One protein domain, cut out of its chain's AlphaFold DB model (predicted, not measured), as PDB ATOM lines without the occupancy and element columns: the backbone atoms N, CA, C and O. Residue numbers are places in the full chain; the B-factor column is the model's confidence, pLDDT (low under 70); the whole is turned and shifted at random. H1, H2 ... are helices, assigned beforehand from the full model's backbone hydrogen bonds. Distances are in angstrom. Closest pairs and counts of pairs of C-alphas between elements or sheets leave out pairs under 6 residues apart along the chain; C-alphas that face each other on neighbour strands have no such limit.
ATOM      1  N   GLU A   7      21.936  25.831  39.551       58.44
ATOM      2  CA  GLU A   7      21.061  24.698  39.844       58.44
ATOM      3  C   GLU A   7      19.644  25.164  40.188       58.44
ATOM      4  O   GLU A   7      18.672  24.667  39.625       58.44
ATOM      5  N   LEU A   8      19.507  26.163  41.063       59.56
ATOM      6  CA  LEU A   8      18.207  26.724  41.439       59.56
ATOM      7  C   LEU A   8      17.485  27.328  40.222       59.56
ATOM      8  O   LEU A   8      16.280  27.133  40.059       59.56
ATOM      9  N   HIS A   9      18.230  28.019  39.354       64.56
ATOM     10  CA  HIS A   9      17.711  28.580  38.108       64.56
ATOM     11  C   HIS A   9      17.180  27.485  37.171       64.56
ATOM     12  O   HIS A   9      16.044  27.559  36.695       64.56
ATOM     13  N   ASN A  10      17.949  26.410  36.990       62.44
ATOM     14  CA  ASN A  10      17.561  25.276  36.155       62.44
ATOM     15  C   ASN A  10      16.320  24.562  36.709       62.44
ATOM     16  O   ASN A  10      15.405  24.213  35.961       62.44
ATOM     17  N   HIS A  11      16.240  24.399  38.032       64.31
ATOM     18  CA  HIS A  11      15.072  23.826  38.696       64.31
ATOM     19  C   HIS A  11      13.821  24.703  38.539       64.31
ATOM     20  O   HIS A  11      12.729  24.172  38.325       64.31
ATOM     21  N   ALA A  12      13.964  26.030  38.594       66.81
ATOM     22  CA  ALA A  12      12.863  26.970  38.392       66.81
ATOM     23  C   ALA A  12      12.337  26.962  36.946       66.81
ATOM     24  O   ALA A  12      11.128  27.022  36.721       66.81
ATOM     25  N   LEU A  13      13.216  26.832  35.953       68.81
ATOM     26  CA  LEU A  13      12.799  26.714  34.556       68.81
ATOM     27  C   LEU A  13      12.128  25.364  34.264       68.81
ATOM     28  O   LEU A  13      11.092  25.327  33.598       68.81
ATOM     29  N   LEU A  14      12.657  24.269  34.820       65.00
ATOM     30  CA  LEU A  14      12.025  22.950  34.745       65.00
ATOM     31  C   LEU A  14      10.621  22.992  35.365       65.00
ATOM     32  O   LEU A  14       9.655  22.507  34.776       65.00
ATOM     33  N   TYR A  15      10.483  23.660  36.509       66.38
ATOM     34  CA  TYR A  15       9.200  23.911  37.155       66.38
ATOM     35  C   TYR A  15       8.193  24.634  36.247       66.38
ATOM     36  O   TYR A  15       7.065  24.163  36.077       66.38
ATOM     37  N   LEU A  16       8.604  25.748  35.632       69.88
ATOM     38  CA  LEU A  16       7.755  26.532  34.734       69.88
ATOM     39  C   LEU A  16       7.326  25.727  33.506       69.88
ATOM     40  O   LEU A  16       6.144  25.716  33.167       69.88
ATOM     41  N   TYR A  17       8.254  25.003  32.878       68.94
ATOM     42  CA  TYR A  17       7.963  24.170  31.711       68.94
ATOM     43  C   TYR A  17       6.871  23.126  32.004       68.94
ATOM     44  O   TYR A  17       5.946  22.929  31.214       68.94
ATOM     45  N   PHE A  18       6.933  22.489  33.171       67.38
ATOM     46  CA  PHE A  18       5.972  21.463  33.562       67.38
ATOM     47  C   PHE A  18       4.617  22.003  34.014       67.38
ATOM     48  O   PHE A  18       3.597  21.387  33.708       67.38
ATOM     49  N   LEU A  19       4.574  23.144  34.708       66.75
ATOM     50  CA  LEU A  19       3.305  23.822  34.993       66.75
ATOM     51  C   LEU A  19       2.570  24.162  33.702       66.75
ATOM     52  O   LEU A  19       1.365  23.945  33.593       66.75
ATOM     53  N   VAL A  20       3.308  24.673  32.719       68.69
ATOM     54  CA  VAL A  20       2.778  24.938  31.387       68.69
ATOM     55  C   VAL A  20       2.225  23.646  30.790       68.69
ATOM     56  O   VAL A  20       1.062  23.610  30.409       68.69
ATOM     57  N   PHE A  21       3.007  22.567  30.781       65.00
ATOM     58  CA  PHE A  21       2.599  21.291  30.194       65.00
ATOM     59  C   PHE A  21       1.368  20.649  30.861       65.00
ATOM     60  O   PHE A  21       0.468  20.187  30.172       65.00
ATOM     61  N   PHE A  22       1.295  20.610  32.193       65.12
ATOM     62  CA  PHE A  22       0.230  19.880  32.893       65.12
ATOM     63  C   PHE A  22      -1.021  20.708  33.200       65.12
ATOM     64  O   PHE A  22      -2.066  20.120  33.477       65.12
ATOM     65  N   ARG A  23      -0.936  22.045  33.195       65.56
ATOM     66  CA  ARG A  23      -2.062  22.929  33.560       65.56
ATOM     67  C   ARG A  23      -2.647  23.710  32.391       65.56
ATOM     68  O   ARG A  23      -3.744  24.245  32.535       65.56
ATOM     69  N   ARG A  24      -1.920  23.855  31.279       66.69
ATOM     70  CA  ARG A  24      -2.340  24.705  30.156       66.69
ATOM     71  C   ARG A  24      -2.849  23.877  28.994       66.69
ATOM     72  O   ARG A  24      -2.409  22.749  28.777       66.69
ATOM     73  N   SER A  25      -3.770  24.471  28.243       64.06
ATOM     74  CA  SER A  25      -4.258  23.896  26.991       64.06
ATOM     75  C   SER A  25      -3.099  23.691  26.008       64.06
ATOM     76  O   SER A  25      -2.139  24.461  26.024       64.06
ATOM     77  N   GLU A  26      -3.174  22.690  25.127       58.91
ATOM     78  CA  GLU A  26      -2.111  22.428  24.137       58.91
ATOM     79  C   GLU A  26      -1.730  23.682  23.330       58.91
ATOM     80  O   GLU A  26      -0.550  23.916  23.059       58.91
ATOM     81  N   ALA A  27      -2.714  24.531  23.015       66.06
ATOM     82  CA  ALA A  27      -2.508  25.797  22.319       66.06
ATOM     83  C   ALA A  27      -1.636  26.784  23.121       66.06
ATOM     84  O   ALA A  27      -0.689  27.357  22.580       66.06
ATOM     85  N   GLU A  28      -1.904  26.952  24.417       61.31
ATOM     86  CA  GLU A  28      -1.090  27.789  25.309       61.31
ATOM     87  C   GLU A  28       0.285  27.170  25.583       61.31
ATOM     88  O   GLU A  28       1.278  27.889  25.698       61.31
ATOM     89  N   GLN A  29       0.378  25.839  25.646       62.84
ATOM     90  CA  GLN A  29       1.651  25.154  25.857       62.84
ATOM     91  C   GLN A  29       2.657  25.452  24.746       62.84
ATOM     92  O   GLN A  29       3.840  25.639  25.023       62.84
ATOM     93  N   VAL A  30       2.211  25.489  23.487       64.12
ATOM     94  CA  VAL A  30       3.086  25.805  22.349       64.12
ATOM     95  C   VAL A  30       3.673  27.210  22.488       64.12
ATOM     96  O   VAL A  30       4.885  27.377  22.353       64.12
ATOM     97  N   GLN A  31       2.843  28.197  22.827       65.81
ATOM     98  CA  GLN A  31       3.270  29.592  22.974       65.81
ATOM     99  C   GLN A  31       4.220  29.780  24.164       65.81
ATOM    100  O   GLN A  31       5.255  30.434  24.051       65.81
ATOM    101  N   LEU A  32       3.912  29.156  25.301       66.69
ATOM    102  CA  LEU A  32       4.713  29.273  26.519       66.69
ATOM    103  C   LEU A  32       6.047  28.526  26.408       66.69
ATOM    104  O   LEU A  32       7.064  29.029  26.882       66.69
ATOM    105  N   ARG A  33       6.090  27.386  25.703       65.31
ATOM    106  CA  ARG A  33       7.357  26.727  25.345       65.31
ATOM    107  C   ARG A  33       8.238  27.648  24.504       65.31
ATOM    108  O   ARG A  33       9.418  27.782  24.801       65.31
ATOM    109  N   GLN A  34       7.676  28.311  23.494       66.94
ATOM    110  CA  GLN A  34       8.428  29.253  22.657       66.94
ATOM    111  C   GLN A  34       8.968  30.450  23.454       66.94
ATOM    112  O   GLN A  34      10.097  30.873  23.219       66.94
ATOM    113  N   LEU A  35       8.200  30.956  24.422       68.56
ATOM    114  CA  LEU A  35       8.625  32.051  25.296       68.56
ATOM    115  C   LEU A  35       9.762  31.646  26.249       68.56
ATOM    116  O   LEU A  35      10.714  32.399  26.423       68.56
ATOM    117  N   ILE A  36       9.696  30.449  26.842       65.69
ATOM    118  CA  ILE A  36      10.765  29.932  27.715       65.69
ATOM    119  C   ILE A  36      12.074  29.774  26.923       65.69
ATOM    120  O   ILE A  36      13.140  30.154  27.407       65.69
ATOM    121  N   ARG A  37      11.988  29.287  25.678       63.69
ATOM    122  CA  ARG A  37      13.146  29.163  24.779       63.69
ATOM    123  C   ARG A  37      13.755  30.513  24.401       63.69
ATOM    124  O   ARG A  37      14.969  30.635  24.351       63.69
ATOM    125  N   SER A  38      12.941  31.540  24.156       66.12
ATOM    126  CA  SER A  38      13.452  32.860  23.753       66.12
ATOM    127  C   SER A  38      14.081  33.663  24.896       66.12
ATOM    128  O   SER A  38      14.872  34.569  24.642       66.12
ATOM    129  N   GLN A  39      13.745  33.339  26.147       63.06
ATOM    130  CA  GLN A  39      14.266  34.002  27.349       63.06
ATOM    131  C   GLN A  39      15.524  33.322  27.916       63.06
ATOM    132  O   GLN A  39      16.272  33.949  28.664       63.06
ATOM    133  N   THR A  40      15.792  32.065  27.551       59.12
ATOM    134  CA  THR A  40      16.952  31.307  28.043       59.12
ATOM    135  C   THR A  40      18.118  31.478  27.066       59.12
ATOM    136  O   THR A  40      18.116  30.901  25.986       59.12
ATOM    137  N   HIS A  41      19.117  32.297  27.413       55.28
ATOM    138  CA  HIS A  41      20.293  32.539  26.552       55.28
ATOM    139  C   HIS A  41      21.303  31.382  26.538       55.28
ATOM    140  O   HIS A  41      22.222  31.372  25.716       55.28
ATOM    141  N   ASP A  42      21.144  30.417  27.442       55.41
ATOM    142  CA  ASP A  42      22.119  29.367  27.683       55.41
ATOM    143  C   ASP A  42      21.619  28.025  27.126       55.41
ATOM    144  O   ASP A  42      20.737  27.366  27.686       55.41
ATOM    145  N   LYS A  43      22.160  27.634  25.966       55.31
ATOM    146  CA  LYS A  43      21.760  26.417  25.238       55.31
ATOM    147  C   LYS A  43      22.009  25.136  26.038       55.31
ATOM    148  O   LYS A  43      21.338  24.135  25.796       55.31
ATOM    149  N   GLU A  44      22.962  25.137  26.970       50.28
ATOM    150  CA  GLU A  44      23.196  23.988  27.854       50.28
ATOM    151  C   GLU A  44      22.091  23.848  28.897       50.28
ATOM    152  O   GLU A  44      21.598  22.745  29.127       50.28
ATOM    153  N   VAL A  45      21.640  24.964  29.465       50.91
ATOM    154  CA  VAL A  45      20.515  25.012  30.403       50.91
ATOM    155  C   VAL A  45      19.230  24.574  29.705       50.91
ATOM    156  O   VAL A  45      18.529  23.692  30.205       50.91
ATOM    157  N   GLU A  46      18.972  25.098  28.504       52.09
ATOM    158  CA  GLU A  46      17.843  24.686  27.664       52.09
ATOM    159  C   GLU A  46      17.877  23.178  27.386       52.09
ATOM    160  O   GLU A  46      16.865  22.510  27.584       52.09
ATOM    161  N   ASN A  47      19.037  22.616  27.025       53.50
ATOM    162  CA  ASN A  47      19.189  21.183  26.776       53.50
ATOM    163  C   ASN A  47      19.027  20.333  28.040       53.50
ATOM    164  O   ASN A  47      18.389  19.288  27.972       53.50
ATOM    165  N   ILE A  48      19.566  20.736  29.192       54.44
ATOM    166  CA  ILE A  48      19.441  19.972  30.445       54.44
ATOM    167  C   ILE A  48      17.989  19.974  30.927       54.44
ATOM    168  O   ILE A  48      17.471  18.936  31.342       54.44
ATOM    169  N   ILE A  49      17.311  21.119  30.833       53.72
ATOM    170  CA  ILE A  49      15.902  21.248  31.202       53.72
ATOM    171  C   ILE A  49      15.019  20.498  30.211       53.72
ATOM    172  O   ILE A  49      14.168  19.736  30.659       53.72
ATOM    173  N   MET A  50      15.226  20.653  28.895       54.84
ATOM    174  CA  MET A  50      14.487  19.894  27.881       54.84
ATOM    175  C   MET A  50      14.718  18.404  28.056       54.84
ATOM    176  O   MET A  50      13.750  17.686  28.213       54.84
ATOM    177  N   THR A  51      15.960  17.932  28.131       60.44
ATOM    178  CA  THR A  51      16.247  16.492  28.214       60.44
ATOM    179  C   THR A  51      15.772  15.904  29.542       60.44
ATOM    180  O   THR A  51      15.227  14.805  29.572       60.44
ATOM    181  N   GLY A  52      15.927  16.626  30.656       57.28
ATOM    182  CA  GLY A  52      15.446  16.196  31.968       57.28
ATOM    183  C   GLY A  52      13.920  16.189  32.062       57.28
ATOM    184  O   GLY A  52      13.340  15.241  32.597       57.28
ATOM    185  N   ALA A  53      13.265  17.213  31.514       56.56
ATOM    186  CA  ALA A  53      11.816  17.289  31.455       56.56
ATOM    187  C   ALA A  53      11.248  16.257  30.476       56.56
ATOM    188  O   ALA A  53      10.371  15.495  30.852       56.56
ATOM    189  N   GLU A  54      11.795  16.142  29.271       56.06
ATOM    190  CA  GLU A  54      11.428  15.144  28.262       56.06
ATOM    191  C   GLU A  54      11.663  13.718  28.766       56.06
ATOM    192  O   GLU A  54      10.804  12.867  28.563       56.06
ATOM    193  N   ALA A  55      12.746  13.441  29.497       57.41
ATOM    194  CA  ALA A  55      12.968  12.135  30.122       57.41
ATOM    195  C   ALA A  55      11.916  11.825  31.199       57.41
ATOM    196  O   ALA A  55      11.430  10.696  31.287       57.41
ATOM    197  N   LEU A  56      11.532  12.822  31.999       56.84
ATOM    198  CA  LEU A  56      10.456  12.702  32.985       56.84
ATOM    199  C   LEU A  56       9.071  12.566  32.321       56.84
ATOM    200  O   LEU A  56       8.239  11.807  32.815       56.84
ATOM    201  N   ILE A  57       8.838  13.231  31.185       56.94
ATOM    202  CA  ILE A  57       7.615  13.136  30.367       56.94
ATOM    203  C   ILE A  57       7.519  11.754  29.724       56.94
ATOM    204  O   ILE A  57       6.505  11.083  29.887       56.94
ATOM    205  N   GLN A  58       8.587  11.275  29.084       56.62
ATOM    206  CA  GLN A  58       8.650   9.936  28.494       56.62
ATOM    207  C   GLN A  58       8.498   8.835  29.552       56.62
ATOM    208  O   GLN A  58       7.881   7.798  29.295       56.62
ATOM    209  N   GLN A  59       9.035   9.039  30.762       52.28
ATOM    210  CA  GLN A  59       8.766   8.150  31.895       52.28
ATOM    211  C   GLN A  59       7.301   8.228  32.346       52.28
ATOM    212  O   GLN A  59       6.721   7.195  32.679       52.28
ATOM    213  N   GLY A  60       6.695   9.416  32.326       55.38
ATOM    214  CA  GLY A  60       5.309   9.654  32.720       55.38
ATOM    215  C   GLY A  60       4.268   9.075  31.762       55.38
ATOM    216  O   GLY A  60       3.326   8.434  32.223       55.38
ATOM    217  N   GLU A  61       4.468   9.196  30.448       55.16
ATOM    218  CA  GLU A  61       3.618   8.562  29.427       55.16
ATOM    219  C   GLU A  61       3.614   7.032  29.565       55.16
ATOM    220  O   GLU A  61       2.583   6.389  29.382       55.16
ATOM    221  N   LYS A  62       4.744   6.438  29.979       54.03
ATOM    222  CA  LYS A  62       4.849   4.994  30.247       54.03
ATOM    223  C   LYS A  62       4.324   4.568  31.627       54.03
ATOM    224  O   LYS A  62       3.956   3.407  31.785       54.03
ATOM    225  N   ARG A  63       4.312   5.456  32.633       55.44
ATOM    226  CA  ARG A  63       3.933   5.152  34.038       55.44
ATOM    227  C   ARG A  63       2.542   5.646  34.457       55.44
ATOM    228  O   ARG A  63       2.091   5.312  35.552       55.44
ATOM    229  N   GLY A  64       1.849   6.387  33.599       70.44
ATOM    230  CA  GLY A  64       0.557   7.004  33.892       70.44
ATOM    231  C   GLY A  64       0.705   8.388  34.534       70.44
ATOM    232  O   GLY A  64       1.534   8.611  35.418       70.44
ATOM    233  N   GLU A  65      -0.145   9.322  34.105       72.44
ATOM    234  CA  GLU A  65      -0.049  10.755  34.416       72.44
ATOM    235  C   GLU A  65      -0.075  11.065  35.929       72.44
ATOM    236  O   GLU A  65       0.687  11.905  36.404       72.44
ATOM    237  N   ILE A  66      -0.868  10.334  36.724       79.56
ATOM    238  CA  ILE A  66      -0.909  10.484  38.195       79.56
ATOM    239  C   ILE A  66       0.455  10.186  38.819       79.56
ATOM    240  O   ILE A  66       0.911  10.909  39.705       79.56
ATOM    241  N   GLN A  67       1.100   9.099  38.394       79.69
ATOM    242  CA  GLN A  67       2.384   8.691  38.954       79.69
ATOM    243  C   GLN A  67       3.476   9.694  38.573       79.69
ATOM    244  O   GLN A  67       4.267  10.085  39.431       79.69
ATOM    245  N   ALA A  68       3.442  10.181  37.332       74.69
ATOM    246  CA  ALA A  68       4.336  11.227  36.852       74.69
ATOM    247  C   ALA A  68       4.206  12.517  37.678       74.69
ATOM    248  O   ALA A  68       5.200  13.036  38.184       74.69
ATOM    249  N   LYS A  69       2.972  12.994  37.898       78.19
ATOM    250  CA  LYS A  69       2.704  14.205  38.690       78.19
ATOM    251  C   LYS A  69       3.188  14.076  40.139       78.19
ATOM    252  O   LYS A  69       3.707  15.039  40.694       78.19
ATOM    253  N   ARG A  70       3.083  12.892  40.753       85.38
ATOM    254  CA  ARG A  70       3.593  12.635  42.115       85.38
ATOM    255  C   ARG A  70       5.113  12.670  42.196       85.38
ATOM    256  O   ARG A  70       5.657  13.322  43.083       85.38
ATOM    257  N   GLU A  71       5.789  11.964  41.292       80.06
ATOM    258  CA  GLU A  71       7.256  11.949  41.231       80.06
ATOM    259  C   GLU A  71       7.796  13.361  40.978       80.06
ATOM    260  O   GLU A  71       8.780  13.777  41.590       80.06
ATOM    261  N   PHE A  72       7.099  14.129  40.141       77.25
ATOM    262  CA  PHE A  72       7.431  15.517  39.869       77.25
ATOM    263  C   PHE A  72       7.255  16.426  41.091       77.25
ATOM    264  O   PHE A  72       8.187  17.144  41.455       77.25
ATOM    265  N   LEU A  73       6.104  16.350  41.767       82.06
ATOM    266  CA  LEU A  73       5.836  17.115  42.986       82.06
ATOM    267  C   LEU A  73       6.917  16.860  44.051       82.06
ATOM    268  O   LEU A  73       7.409  17.797  44.674       82.06
ATOM    269  N   LEU A  74       7.343  15.603  44.211       85.25
ATOM    270  CA  LEU A  74       8.412  15.215  45.137       85.25
ATOM    271  C   LEU A  74       9.773  15.801  44.771       85.25
ATOM    272  O   LEU A  74      10.465  16.320  45.647       85.25
ATOM    273  N   LYS A  75      10.156  15.738  43.491       77.81
ATOM    274  CA  LYS A  75      11.406  16.348  43.027       77.81
ATOM    275  C   LYS A  75      11.398  17.848  43.291       77.81
ATOM    276  O   LYS A  75      12.344  18.354  43.876       77.81
ATOM    277  N   LEU A  76      10.322  18.546  42.942       75.75
ATOM    278  CA  LEU A  76      10.226  19.987  43.172       75.75
ATOM    279  C   LEU A  76      10.274  20.368  44.649       75.75
ATOM    280  O   LEU A  76      10.951  21.330  44.993       75.75
ATOM    281  N   LEU A  77       9.585  19.622  45.515       82.62
ATOM    282  CA  LEU A  77       9.647  19.835  46.962       82.62
ATOM    283  C   LEU A  77      11.086  19.735  47.459       82.62
ATOM    284  O   LEU A  77      11.560  20.641  48.140       82.62
ATOM    285  N   ASN A  78      11.789  18.679  47.042       81.25
ATOM    286  CA  ASN A  78      13.179  18.471  47.418       81.25
ATOM    287  C   ASN A  78      14.101  19.590  46.916       81.25
ATOM    288  O   ASN A  78      15.048  19.965  47.598       81.25
ATOM    289  N   LEU A  79      13.821  20.123  45.728       74.25
ATOM    290  CA  LEU A  79      14.636  21.151  45.086       74.25
ATOM    291  C   LEU A  79      14.397  22.556  45.646       74.25
ATOM    292  O   LEU A  79      15.345  23.323  45.779       74.25
ATOM    293  N   ARG A  80      13.143  22.912  45.952       74.06
ATOM    294  CA  ARG A  80      12.786  24.252  46.441       74.06
ATOM    295  C   ARG A  80      12.884  24.397  47.945       74.06
ATOM    296  O   ARG A  80      13.377  25.408  48.427       74.06
ATOM    297  N   ILE A  81      12.349  23.419  48.665       78.31
ATOM    298  CA  ILE A  81      12.180  23.490  50.118       78.31
ATOM    299  C   ILE A  81      13.279  22.682  50.820       78.31
ATOM    300  O   ILE A  81      13.609  22.950  51.974       78.31
ATOM    301  N   GLY A  82      13.893  21.728  50.117       77.88
ATOM    302  CA  GLY A  82      14.889  20.822  50.673       77.88
ATOM    303  C   GLY A  82      14.261  19.506  51.123       77.88
ATOM    304  O   GLY A  82      13.198  19.113  50.646       77.88
ATOM    305  N   ALA A  83      14.930  18.805  52.041       82.75
ATOM    306  CA  ALA A  83      14.578  17.439  52.425       82.75
ATOM    307  C   ALA A  83      13.077  17.260  52.731       82.75
ATOM    308  O   ALA A  83      12.520  17.885  53.636       82.75
ATOM    309  N   VAL A  84      12.431  16.368  51.976       84.81
ATOM    310  CA  VAL A  84      10.992  16.099  52.089       84.81
ATOM    311  C   VAL A  84      10.746  15.053  53.183       84.81
ATOM    312  O   VAL A  84      11.249  13.937  53.069       84.81
ATOM    313  N   PRO A  85       9.948  15.347  54.224       89.25
ATOM    314  CA  PRO A  85       9.602  14.381  55.262       89.25
ATOM    315  C   PRO A  85       8.813  13.184  54.716       89.25
ATOM    316  O   PRO A  85       7.876  13.361  53.933       89.25
ATOM    317  N   ASP A  86       9.071  11.982  55.239       87.88
ATOM    318  CA  ASP A  86       8.385  10.745  54.824       87.88
ATOM    319  C   ASP A  86       6.856  10.835  54.908       87.88
ATOM    320  O   ASP A  86       6.138  10.305  54.056       87.88
ATOM    321  N   ARG A  87       6.334  11.569  55.902       89.69
ATOM    322  CA  ARG A  87       4.891  11.828  56.048       89.69
ATOM    323  C   ARG A  87       4.290  12.481  54.797       89.69
ATOM    324  O   ARG A  87       3.175  12.147  54.408       89.69
ATOM    325  N   VAL A  88       5.027  13.389  54.159       89.44
ATOM    326  CA  VAL A  88       4.601  14.101  52.949       89.44
ATOM    327  C   VAL A  88       4.713  13.182  51.738       89.44
ATOM    328  O   VAL A  88       3.769  13.085  50.956       89.44
ATOM    329  N   ILE A  89       5.797  12.407  51.647       89.50
ATOM    330  CA  ILE A  89       5.987  11.400  50.594       89.50
ATOM    331  C   ILE A  89       4.827  10.395  50.578       89.50
ATOM    332  O   ILE A  89       4.236  10.119  49.529       89.50
ATOM    333  N   GLN A  90       4.438   9.894  51.753       89.56
ATOM    334  CA  GLN A  90       3.305   8.982  51.889       89.56
ATOM    335  C   GLN A  90       1.956   9.629  51.561       89.56
ATOM    336  O   GLN A  90       1.064   8.948  51.056       89.56
ATOM    337  N   ARG A  91       1.771  10.925  51.839       90.50
ATOM    338  CA  ARG A  91       0.546  11.634  51.441       90.50
ATOM    339  C   ARG A  91       0.455  11.731  49.927       90.50
ATOM    340  O   ARG A  91      -0.540  11.292  49.359       90.50
ATOM    341  N   ILE A  92       1.515  12.198  49.273       89.44
ATOM    342  CA  ILE A  92       1.561  12.380  47.818       89.44
ATOM    343  C   ILE A  92       1.319  11.053  47.086       89.44
ATOM    344  O   ILE A  92       0.519  10.997  46.152       89.44
ATOM    345  N   SER A  93       1.921   9.953  47.552       87.94
ATOM    346  CA  SER A  93       1.733   8.626  46.942       87.94
ATOM    347  C   SER A  93       0.289   8.108  47.015       87.94
ATOM    348  O   SER A  93      -0.126   7.280  46.195       87.94
ATOM    349  N   ARG A  94      -0.523   8.623  47.945       91.00
ATOM    350  CA  ARG A  94      -1.944   8.274  48.089       91.00
ATOM    351  C   ARG A  94      -2.870   9.137  47.234       91.00
ATOM    352  O   ARG A  94      -3.979   8.696  46.945       91.00
ATOM    353  N   ILE A  95      -2.437  10.304  46.754       89.94
ATOM    354  CA  ILE A  95      -3.296  11.223  45.987       89.94
ATOM    355  C   ILE A  95      -3.568  10.663  44.596       89.94
ATOM    356  O   ILE A  95      -2.655  10.548  43.784       89.94
ATOM    357  N   ARG A  96      -4.820  10.304  44.307       85.19
ATOM    358  CA  ARG A  96      -5.249   9.788  42.992       85.19
ATOM    359  C   ARG A  96      -5.884  10.858  42.098       85.19
ATOM    360  O   ARG A  96      -6.089  10.613  40.919       85.19
ATOM    361  N   SER A  97      -6.214  12.025  42.645       84.31
ATOM    362  CA  SER A  97      -6.865  13.097  41.889       84.31
ATOM    363  C   SER A  97      -5.834  13.945  41.148       84.31
ATOM    364  O   SER A  97      -4.947  14.520  41.782       84.31
ATOM    365  N   HIS A  98      -5.985  14.062  39.824       78.06
ATOM    366  CA  HIS A  98      -5.175  14.968  39.004       78.06
ATOM    367  C   HIS A  98      -5.331  16.409  39.479       78.06
ATOM    368  O   HIS A  98      -4.329  17.050  39.760       78.06
ATOM    369  N   SER A  99      -6.571  16.863  39.686       80.31
ATOM    370  CA  SER A  99      -6.864  18.222  40.154       80.31
ATOM    371  C   SER A  99      -6.206  18.531  41.503       80.31
ATOM    372  O   SER A  99      -5.726  19.640  41.709       80.31
ATOM    373  N   ARG A 100      -6.096  17.545  42.404       86.62
ATOM    374  CA  ARG A 100      -5.405  17.741  43.687       86.62
ATOM    375  C   ARG A 100      -3.889  17.854  43.525       86.62
ATOM    376  O   ARG A 100      -3.288  18.722  44.148       86.62
ATOM    377  N   LEU A 101      -3.274  16.986  42.718       84.06
ATOM    378  CA  LEU A 101      -1.835  17.064  42.416       84.06
ATOM    379  C   LEU A 101      -1.488  18.377  41.728       84.06
ATOM    380  O   LEU A 101      -0.481  19.004  42.041       84.06
ATOM    381  N   ASP A 102      -2.375  18.797  40.841       79.12
ATOM    382  CA  ASP A 102      -2.350  20.092  40.214       79.12
ATOM    383  C   ASP A 102      -2.335  21.170  41.297       79.12
ATOM    384  O   ASP A 102      -1.336  21.887  41.381       79.12
ATOM    385  N   THR A 103      -3.356  21.299  42.150       84.12
ATOM    386  CA  THR A 103      -3.402  22.355  43.185       84.12
ATOM    387  C   THR A 103      -2.141  22.391  44.046       84.12
ATOM    388  O   THR A 103      -1.624  23.468  44.322       84.12
ATOM    389  N   LEU A 104      -1.586  21.231  44.401       86.19
ATOM    390  CA  LEU A 104      -0.330  21.153  45.153       86.19
ATOM    391  C   LEU A 104       0.868  21.714  44.376       86.19
ATOM    392  O   LEU A 104       1.727  22.356  44.973       86.19
ATOM    393  N   LEU A 105       0.928  21.524  43.054       78.88
ATOM    394  CA  LEU A 105       1.955  22.142  42.206       78.88
ATOM    395  C   LEU A 105       1.841  23.668  42.177       78.88
ATOM    396  O   LEU A 105       2.868  24.340  42.126       78.88
ATOM    397  N   GLU A 106       0.622  24.211  42.214       78.00
ATOM    398  CA  GLU A 106       0.380  25.659  42.314       78.00
ATOM    399  C   GLU A 106       0.718  26.198  43.704       78.00
ATOM    400  O   GLU A 106       1.356  27.236  43.809       78.00
ATOM    401  N   GLN A 107       0.360  25.491  44.775       83.31
ATOM    402  CA  GLN A 107       0.727  25.899  46.135       83.31
ATOM    403  C   GLN A 107       2.245  25.883  46.325       83.31
ATOM    404  O   GLN A 107       2.815  26.823  46.867       83.31
ATOM    405  N   LEU A 108       2.925  24.874  45.775       79.50
ATOM    406  CA  LEU A 108       4.385  24.815  45.732       79.50
ATOM    407  C   LEU A 108       5.005  25.945  44.885       79.50
ATOM    408  O   LEU A 108       6.197  26.218  45.016       79.50
ATOM    409  N   ALA A 109       4.220  26.619  44.031       69.69
ATOM    410  CA  ALA A 109       4.678  27.790  43.280       69.69
ATOM    411  C   ALA A 109       5.074  28.936  44.203       69.69
ATOM    412  O   ALA A 109       6.053  29.642  43.944       69.69
ATOM    413  N   THR A 110       4.264  29.109  45.241       73.19
ATOM    414  CA  THR A 110       4.252  30.264  46.132       73.19
ATOM    415  C   THR A 110       4.724  29.925  47.539       73.19
ATOM    416  O   THR A 110       5.081  30.834  48.275       73.19
ATOM    417  N   ALA A 111       4.720  28.647  47.923       77.94
ATOM    418  CA  ALA A 111       5.150  28.197  49.238       77.94
ATOM    419  C   ALA A 111       6.662  28.376  49.427       77.94
ATOM    420  O   ALA A 111       7.461  27.937  48.594       77.94
ATOM    421  N   GLU A 112       7.050  28.973  50.553       75.62
ATOM    422  CA  GLU A 112       8.450  29.062  50.979       75.62
ATOM    423  C   GLU A 112       8.832  27.866  51.858       75.62
ATOM    424  O   GLU A 112       9.992  27.453  51.891       75.62
ATOM    425  N   LYS A 113       7.855  27.291  52.570       82.88
ATOM    426  CA  LYS A 113       8.041  26.172  53.494       82.88
ATOM    427  C   LYS A 113       6.989  25.096  53.281       82.88
ATOM    428  O   LYS A 113       5.905  25.322  52.758       82.88
ATOM    429  N   ILE A 114       7.310  23.887  53.737       83.12
ATOM    430  CA  ILE A 114       6.439  22.722  53.556       83.12
ATOM    431  C   ILE A 114       5.109  22.836  54.311       83.12
ATOM    432  O   ILE A 114       4.128  22.197  53.929       83.12
ATOM    433  N   ASP A 115       5.095  23.633  55.381       84.44
ATOM    434  CA  ASP A 115       3.917  23.882  56.210       84.44
ATOM    435  C   ASP A 115       2.951  24.891  55.560       84.44
ATOM    436  O   ASP A 115       1.789  24.941  55.952       84.44
ATOM    437  N   ASP A 116       3.386  25.624  54.524       83.12
ATOM    438  CA  ASP A 116       2.533  26.543  53.750       83.12
ATOM    439  C   ASP A 116       1.656  25.799  52.724       83.12
ATOM    440  O   ASP A 116       0.809  26.394  52.056       83.12
ATOM    441  N   ILE A 117       1.880  24.493  52.556       85.12
ATOM    442  CA  ILE A 117       1.194  23.652  51.576       85.12
ATOM    443  C   ILE A 117       0.079  22.884  52.279       85.12
ATOM    444  O   ILE A 117       0.303  22.159  53.252       85.12
TER     445      ILE A 117
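What this domain is: This is residues 7 to 117 of the 119 residues of an uncharacterized protein of Candidatus Poribacteria bacterium (UniProt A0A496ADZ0). Two helices running opposite ways, H1 and H4, stand side by side in the middle, with H2 packed on H1 at one end of the longest axis and H5 packed on H4 at the other. H3 crosses H1 slantwise and reaches H4 on one side of this pair, while H6 packs along H4 on the other side. The printed part has 111 residues with six named helices, H1 to H6 in order along the chain, and no named strand; its class is all helix. The whole is compact, with a radius of gyration of the C-alphas of 13.9 A and spans of 39 by 26 by 21 A.

Where its parts are: H1 takes residues 7 to 23, 24.0 A long, with C-alpha 7 at (21.061, 24.698, 39.844). H2 takes residues 26 to 39, 20.3 A long. H3, the longest, takes residues 43 to 63, 29.1 A, with C-alpha 43 at (21.760, 26.417, 25.238). H4 takes residues 65 to 80, 22.2 A long. H5 takes residues 86 to 94, 12.6 A long. H6 takes residues 98 to 110, 19.3 A long, with C-alpha 110 at (4.252, 30.264, 46.132).

How they stand to each other: H1 and H4 are the hub, touching four helices each. H1 and H2 form a helical hairpin at a shallow tilt of 19 degrees; their closest C-alphas, Val 20 and Gln 29, are 5.6 A apart. H3 touches H1 with residues 45 to 53 alone, the same way at a steep tilt of 45 degrees, closest at the C-alphas of Leu 14 and Ile 49, 5.5 A. H1, H4 and H6 form a bundle, three helices near each other. H1 and H4 run opposite ways at a shallow tilt of 28 degrees, closest at the C-alphas of His 11 and Leu 79, 6.9 A. H4 and H6 touch, the same way at a shallow tilt of 15 degrees, closest at the C-alphas of Ile 66 and His 98, 6.2 A. H1 and H6 only just touch, with 3 pairs of C-alphas within 8 A, the closest being Arg 23 and Asp 102, 7.2 A. H3 and H4 form a hairpin, closest at the C-alphas of Gly 60 and Ala 68, 4.5 A. H4 and H5 form another, closest at the C-alphas of Arg 70 and Ile 92, 6.1 A. H2 and H5 are apart. Each O i to N i+4 pair is within hydrogen-bond range in H1, H3 and H4; the counts are 9 of 10 in H2, 4 of 5 in H5 and 8 of 9 in H6.

The domain as a whole: The C-alphas farthest apart, Ser 38 and Arg 87, are 39.5 A apart. The printed part has no cut, and the five links between the helices are tight. Mean pLDDT of the printed part is 71.1, with residues 7 to 63 and residue 109 under 70.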